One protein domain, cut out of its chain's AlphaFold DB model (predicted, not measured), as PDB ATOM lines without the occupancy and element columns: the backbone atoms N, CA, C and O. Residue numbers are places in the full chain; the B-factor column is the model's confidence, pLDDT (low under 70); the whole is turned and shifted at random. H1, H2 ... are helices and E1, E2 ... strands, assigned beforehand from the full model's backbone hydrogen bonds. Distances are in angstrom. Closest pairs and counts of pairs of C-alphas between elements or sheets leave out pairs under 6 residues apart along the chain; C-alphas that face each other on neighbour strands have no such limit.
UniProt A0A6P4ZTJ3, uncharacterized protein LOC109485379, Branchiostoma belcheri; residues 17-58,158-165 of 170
ATOM      1  N   ARG A  17     -26.709  11.290 -26.211       88.44
ATOM      2  CA  ARG A  17     -25.558  12.200 -26.277       88.44
ATOM      3  C   ARG A  17     -24.398  11.635 -27.098       88.44
ATOM      4  O   ARG A  17     -23.784  12.367 -27.869       88.44
ATOM      5  N   GLU A  18     -24.060  10.362 -26.918       92.81
ATOM      6  CA  GLU A  18     -22.982   9.718 -27.679       92.81
ATOM      7  C   GLU A  18     -23.360   9.546 -29.146       92.81
ATOM      8  O   GLU A  18     -22.525   9.768 -30.025       92.81
ATOM      9  N   PHE A  19     -24.620   9.187 -29.404       91.19
ATOM     10  CA  PHE A  19     -25.150   9.020 -30.749       91.19
ATOM     11  C   PHE A  19     -25.000  10.306 -31.572       91.19
ATOM     12  O   PHE A  19     -24.407  10.256 -32.649       91.19
ATOM     13  N   LEU A  20     -25.432  11.456 -31.039       89.19
ATOM     14  CA  LEU A  20     -25.337  12.749 -31.735       89.19
ATOM     15  C   LEU A  20     -23.891  13.177 -32.010       89.19
ATOM     16  O   LEU A  20     -23.599  13.782 -33.032       89.19
ATOM     17  N   ARG A  21     -22.952  12.797 -31.139       90.19
ATOM     18  CA  ARG A  21     -21.524  13.092 -31.338       90.19
ATOM     19  C   ARG A  21     -20.842  12.186 -32.359       90.19
ATOM     20  O   ARG A  21     -19.850  12.593 -32.955       90.19
ATOM     21  N   SER A  22     -21.319  10.952 -32.512       91.50
ATOM     22  CA  SER A  22     -20.566   9.887 -33.195       91.50
ATOM     23  C   SER A  22     -21.170   9.472 -34.535       91.50
ATOM     24  O   SER A  22     -20.511   8.795 -35.322       91.50
ATOM     25  N   CYS A  23     -22.432   9.817 -34.794       89.94
ATOM     26  CA  CYS A  23     -23.176   9.360 -35.962       89.94
ATOM     27  C   CYS A  23     -23.638  10.543 -36.819       89.94
ATOM     28  O   CYS A  23     -24.400  11.387 -36.365       89.94
ATOM     29  N   ALA A  24     -23.255  10.551 -38.098       92.19
ATOM     30  CA  ALA A  24     -23.812  11.486 -39.075       92.19
ATOM     31  C   ALA A  24     -25.285  11.160 -39.360       92.19
ATOM     32  O   ALA A  24     -25.620   9.994 -39.580       92.19
ATOM     33  N   LEU A  25     -26.143  12.179 -39.393       92.19
ATOM     34  CA  LEU A  25     -27.570  12.071 -39.712       92.19
ATOM     35  C   LEU A  25     -27.810  12.192 -41.238       92.19
ATOM     36  O   LEU A  25     -27.015  12.844 -41.916       92.19
ATOM     37  N   PRO A  26     -28.874  11.579 -41.808       93.56
ATOM     38  CA  PRO A  26     -29.952  10.854 -41.133       93.56
ATOM     39  C   PRO A  26     -29.577   9.416 -40.738       93.56
ATOM     40  O   PRO A  26     -28.810   8.741 -41.428       93.56
ATOM     41  N   LYS A  27     -30.177   8.908 -39.655       93.44
ATOM     42  CA  LYS A  27     -30.013   7.515 -39.197       93.44
ATOM     43  C   LYS A  27     -31.321   6.925 -38.689       93.44
ATOM     44  O   LYS A  27     -32.147   7.624 -38.112       93.44
ATOM     45  N   ILE A  28     -31.474   5.618 -38.889       93.00
ATOM     46  CA  ILE A  28     -32.532   4.822 -38.268       93.00
ATOM     47  C   ILE A  28     -31.952   4.200 -37.002       93.00
ATOM     48  O   ILE A  28     -30.920   3.530 -37.061       93.00
ATOM     49  N   VAL A  29     -32.607   4.436 -35.872       92.38
ATOM     50  CA  VAL A  29     -32.209   3.922 -34.561       92.38
ATOM     51  C   VAL A  29     -33.362   3.163 -33.926       92.38
ATOM     52  O   VAL A  29     -34.525   3.476 -34.174       92.38
ATOM     53  N   LYS A  30     -33.032   2.176 -33.095       92.88
ATOM     54  CA  LYS A  30     -33.984   1.465 -32.244       92.88
ATOM     55  C   LYS A  30     -33.704   1.828 -30.790       92.88
ATOM     56  O   LYS A  30     -32.568   1.701 -30.331       92.88
ATOM     57  N   VAL A  31     -34.729   2.267 -30.072       90.81
ATOM     58  CA  VAL A  31     -34.648   2.540 -28.639       90.81
ATOM     59  C   VAL A  31     -34.498   1.208 -27.909       90.81
ATOM     60  O   VAL A  31     -35.354   0.333 -27.996       90.81
ATOM     61  N   THR A  32     -33.375   1.042 -27.211       90.62
ATOM     62  CA  THR A  32     -33.065  -0.183 -26.446       90.62
ATOM     63  C   THR A  32     -33.357  -0.043 -24.956       90.62
ATOM     64  O   THR A  32     -33.433  -1.045 -24.252       90.62
ATOM     65  N   GLN A  33     -33.545   1.188 -24.484       86.69
ATOM     66  CA  GLN A  33     -33.992   1.514 -23.139       86.69
ATOM     67  C   GLN A  33     -34.835   2.786 -23.235       86.69
ATOM     68  O   GLN A  33     -34.317   3.843 -23.594       86.69
ATOM     69  N   GLY A  34     -36.139   2.651 -22.998       80.12
ATOM     70  CA  GLY A  34     -37.073   3.775 -22.991       80.12
ATOM     71  C   GLY A  34     -37.136   4.472 -21.633       80.12
ATOM     72  O   GLY A  34     -36.630   3.957 -20.635       80.12
ATOM     73  N   HIS A  35     -37.788   5.630 -21.593       74.25
ATOM     74  CA  HIS A  35     -38.116   6.328 -20.352       74.25
ATOM     75  C   HIS A  35     -39.630   6.516 -20.270       74.25
ATOM     76  O   HIS A  35     -40.196   7.263 -21.061       74.25
ATOM     77  N   TYR A  36     -40.256   5.859 -19.292       64.25
ATOM     78  CA  TYR A  36     -41.684   5.970 -19.003       64.25
ATOM     79  C   TYR A  36     -41.859   6.818 -17.743       64.25
ATOM     80  O   TYR A  36     -41.844   6.307 -16.625       64.25
ATOM     81  N   GLY A  37     -41.918   8.135 -17.913       59.47
ATOM     82  CA  GLY A  37     -42.163   9.063 -16.813       59.47
ATOM     83  C   GLY A  37     -43.659   9.275 -16.582       59.47
ATOM     84  O   GLY A  37     -44.454   9.191 -17.511       59.47
ATOM     85  N   ASN A  38     -44.041   9.648 -15.359       54.91
ATOM     86  CA  ASN A  38     -45.415  10.075 -15.042       54.91
ATOM     87  C   ASN A  38     -45.759  11.485 -15.571       54.91
ATOM     88  O   ASN A  38     -46.850  11.984 -15.312       54.91
ATOM     89  N   ALA A  39     -44.820  12.148 -16.250       51.59
ATOM     90  CA  ALA A  39     -45.012  13.447 -16.878       51.59
ATOM     91  C   ALA A  39     -45.025  13.264 -18.400       51.59
ATOM     92  O   ALA A  39     -44.093  12.657 -18.940       51.59
ATOM     93  N   ASP A  40     -46.059  13.804 -19.052       47.84
ATOM     94  CA  ASP A  40     -46.311  13.830 -20.502       47.84
ATOM     95  C   ASP A  40     -45.276  14.694 -21.257       47.84
ATOM     96  O   ASP A  40     -45.577  15.661 -21.949       47.84
ATOM     97  N   ILE A  41     -44.002  14.366 -21.075       53.88
ATOM     98  CA  ILE A  41     -42.884  14.852 -21.879       53.88
ATOM     99  C   ILE A  41     -42.740  13.890 -23.066       53.88
ATOM    100  O   ILE A  41     -43.127  12.728 -22.968       53.88
ATOM    101  N   GLU A  42     -42.196  14.350 -24.191       60.88
ATOM    102  CA  GLU A  42     -41.855  13.513 -25.347       60.88
ATOM    103  C   GLU A  42     -41.001  12.303 -24.912       60.88
ATOM    104  O   GLU A  42     -39.799  12.410 -24.663       60.88
ATOM    105  N   GLN A  43     -41.638  11.140 -24.759       72.00
ATOM    106  CA  GLN A  43     -41.005   9.927 -24.250       72.00
ATOM    107  C   GLN A  43     -40.575   9.011 -25.393       72.00
ATOM    108  O   GLN A  43     -41.334   8.738 -26.324       72.00
ATOM    109  N   LEU A  44     -39.350   8.495 -25.292       81.19
ATOM    110  CA  LEU A  44     -38.864   7.409 -26.135       81.19
ATOM    111  C   LEU A  44     -39.293   6.080 -25.513       81.19
ATOM    112  O   LEU A  44     -38.844   5.736 -24.417       81.19
ATOM    113  N   ALA A  45     -40.147   5.337 -26.210       83.00
ATOM    114  CA  ALA A  45     -40.610   4.029 -25.761       83.00
ATOM    115  C   ALA A  45     -39.589   2.937 -26.111       83.00
ATOM    116  O   ALA A  45     -38.901   3.013 -27.130       83.00
ATOM    117  N   LEU A  46     -39.505   1.894 -25.279       86.69
ATOM    118  CA  LEU A  46     -38.727   0.700 -25.603       86.69
ATOM    119  C   LEU A  46     -39.183   0.130 -26.956       86.69
ATOM    120  O   LEU A  46     -40.368   0.149 -27.278       86.69
ATOM    121  N   ASP A  47     -38.231  -0.351 -27.754       88.19
ATOM    122  CA  ASP A  47     -38.450  -0.925 -29.085       88.19
ATOM    123  C   ASP A  47     -39.026   0.021 -30.152       88.19
ATOM    124  O   ASP A  47     -39.235  -0.391 -31.300       88.19
ATOM    125  N   GLN A  48     -39.186   1.305 -29.826       88.12
ATOM    126  CA  GLN A  48     -39.500   2.337 -30.800       88.12
ATOM    127  C   GLN A  48     -38.338   2.499 -31.786       88.12
ATOM    128  O   GLN A  48     -37.170   2.634 -31.417       88.12
ATOM    129  N   VAL A  49     -38.665   2.494 -33.068       91.44
ATOM    130  CA  VAL A  49     -37.754   2.686 -34.186       91.44
ATOM    131  C   VAL A  49     -38.018   4.063 -34.751       91.44
ATOM    132  O   VAL A  49     -39.143   4.394 -35.127       91.44
ATOM    133  N   ILE A  50     -36.970   4.871 -34.822       91.44
ATOM    134  CA  ILE A  50     -37.063   6.279 -35.181       91.44
ATOM    135  C   ILE A  50     -36.058   6.555 -36.283       91.44
ATOM    136  O   ILE A  50     -34.884   6.189 -36.194       91.44
ATOM    137  N   ARG A  51     -36.511   7.236 -37.332       92.94
ATOM    138  CA  ARG A  51     -35.626   7.859 -38.309       92.94
ATOM    139  C   ARG A  51     -35.336   9.278 -37.852       92.94
ATOM    140  O   ARG A  51     -36.201  10.138 -37.977       92.94
ATOM    141  N   ILE A  52     -34.128   9.518 -37.360       92.94
ATOM    142  CA  ILE A  52     -33.653  10.848 -36.977       92.94
ATOM    143  C   ILE A  52     -33.054  11.507 -38.218       92.94
ATOM    144  O   ILE A  52     -32.164  10.943 -38.858       92.94
ATOM    145  N   HIS A  53     -33.556  12.689 -38.573       92.69
ATOM    146  CA  HIS A  53     -33.151  13.418 -39.776       92.69
ATOM    147  C   HIS A  53     -32.068  14.449 -39.497       92.69
ATOM    148  O   HIS A  53     -31.097  14.515 -40.245       92.69
ATOM    149  N   LYS A  54     -32.255  15.262 -38.453       91.69
ATOM    150  CA  LYS A  54     -31.334  16.337 -38.066       91.69
ATOM    151  C   LYS A  54     -31.560  16.789 -36.627       91.69
ATOM    152  O   LYS A  54     -32.649  16.609 -36.079       91.69
ATOM    153  N   GLU A  55     -30.550  17.444 -36.071       90.88
ATOM    154  CA  GLU A  55     -30.704  18.321 -34.913       90.88
ATOM    155  C   GLU A  55     -31.344  19.643 -35.359       90.88
ATOM    156  O   GLU A  55     -31.058  20.163 -36.445       90.88
ATOM    157  N   HIS A  56     -32.248  20.172 -34.543       89.56
ATOM    158  CA  HIS A  56     -32.882  21.461 -34.770       89.56
ATOM    159  C   HIS A  56     -32.843  22.279 -33.493       89.56
ATOM    160  O   HIS A  56     -33.423  21.889 -32.484       89.56
ATOM    161  N   THR A  57     -32.178  23.425 -33.558       90.50
ATOM    162  CA  THR A  57     -32.183  24.403 -32.475       90.50
ATOM    163  C   THR A  57     -33.266  25.436 -32.737       90.50
ATOM    164  O   THR A  57     -33.338  26.007 -33.829       90.50
ATOM    165  N   GLN A  58     -34.093  25.678 -31.729       91.81
ATOM    166  CA  GLN A  58     -35.125  26.698 -31.740       91.81
ATOM    167  C   GLN A  58     -34.874  27.670 -30.594       91.81
ATOM    168  O   GLN A  58     -34.743  27.265 -29.441       91.81
ATOM    169  N   LEU A 158     -34.413  16.789 -31.537       87.56
ATOM    170  CA  LEU A 158     -34.199  15.851 -32.630       87.56
ATOM    171  C   LEU A 158     -35.432  15.801 -33.510       87.56
ATOM    172  O   LEU A 158     -36.493  15.355 -33.089       87.56
ATOM    173  N   LEU A 159     -35.271  16.209 -34.764       88.81
ATOM    174  CA  LEU A 159     -36.327  16.048 -35.748       88.81
ATOM    175  C   LEU A 159     -36.237  14.651 -36.334       88.81
ATOM    176  O   LEU A 159     -35.297  14.312 -37.061       88.81
ATOM    177  N   GLY A 160     -37.239  13.844 -36.024       87.38
ATOM    178  CA  GLY A 160     -37.345  12.483 -36.503       87.38
ATOM    179  C   GLY A 160     -38.786  12.049 -36.680       87.38
ATOM    180  O   GLY A 160     -39.707  12.669 -36.162       87.38
ATOM    181  N   ASN A 161     -38.954  10.961 -37.422       87.88
ATOM    182  CA  ASN A 161     -40.241  10.299 -37.577       87.88
ATOM    183  C   ASN A 161     -40.163   8.913 -36.953       87.88
ATOM    184  O   ASN A 161     -39.233   8.146 -37.231       87.88
ATOM    185  N   THR A 162     -41.169   8.585 -36.156       86.69
ATOM    186  CA  THR A 162     -41.388   7.229 -35.670       86.69
ATOM    187  C   THR A 162     -41.746   6.322 -36.850       86.69
ATOM    188  O   THR A 162     -42.646   6.632 -37.626       86.69
ATOM    189  N   ILE A 163     -41.016   5.217 -37.006       87.19
ATOM    190  CA  ILE A 163     -41.300   4.171 -37.997       87.19
ATOM    191  C   ILE A 163     -42.285   3.148 -37.410       87.19
ATOM    192  O   ILE A 163     -43.155   2.662 -38.126       87.19
ATOM    193  N   ASN A 164     -42.176   2.838 -36.113       83.88
ATOM    194  CA  ASN A 164     -43.132   2.002 -35.378       83.88
ATOM    195  C   ASN A 164     -43.395   2.562 -33.967       83.88
ATOM    196  O   ASN A 164     -42.512   3.122 -33.327       83.88
ATOM    197  N   ASN A 165     -44.598   2.362 -33.435       69.50
ATOM    198  CA  ASN A 165     -44.999   2.951 -32.149       69.50
ATOM    199  C   ASN A 165     -44.595   2.107 -30.920       69.50
ATOM    200  O   ASN A 165     -45.250   2.193 -29.890       69.50
TER     201      ASN A 165
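AT A GLANCE: This is residues 17 to 58 and 158 to 165 of the 170 residues of the protein "uncharacterized protein LOC109485379" of Branchiostoma belcheri (UniProt A0A6P4ZTJ3). A twisted antiparallel sheet, in the order E1, E2, E3, is grazed by a short helix, H1; residues 37 to 42 of the long E1-to-E2 loop stick out. The printed part has 50 residues, with H1, E1, E2 and E3 in that order along the chain, class mixed. It is only just compact, close to loose: radius of gyration of the C-alphas 11.3 A, spans 31 by 25 by 19 A.

HOW THE PARTS SIT: H1, residues 17 to 22, only grazes the sheet with residues 19 to 20; its O i to N i+4 pairs are within hydrogen-bond range. E1, residues 27 to 30, and E2, residues 49 to 58, are an antiparallel hairpin; N 29 and O 50 are 2.9 A apart. E2 bends by 65 degrees at residue 53. E3, residues 158 to 164, is antiparallel to E2; N 161 and O 51 are 2.9 A apart.

IN THESE COORDINATES: H1 begins at C-alpha 17 (-25.558, 12.200, -26.277). E2 is 24.3 A long; E3, 16.7 A, ends at C-alpha 164 (-43.132, 2.002, -35.378).

THE WHOLE: C-alphas 58 and 158 are 10.9 A apart across the cut. Residues 36 to 42 and 165 are under pLDDT 70.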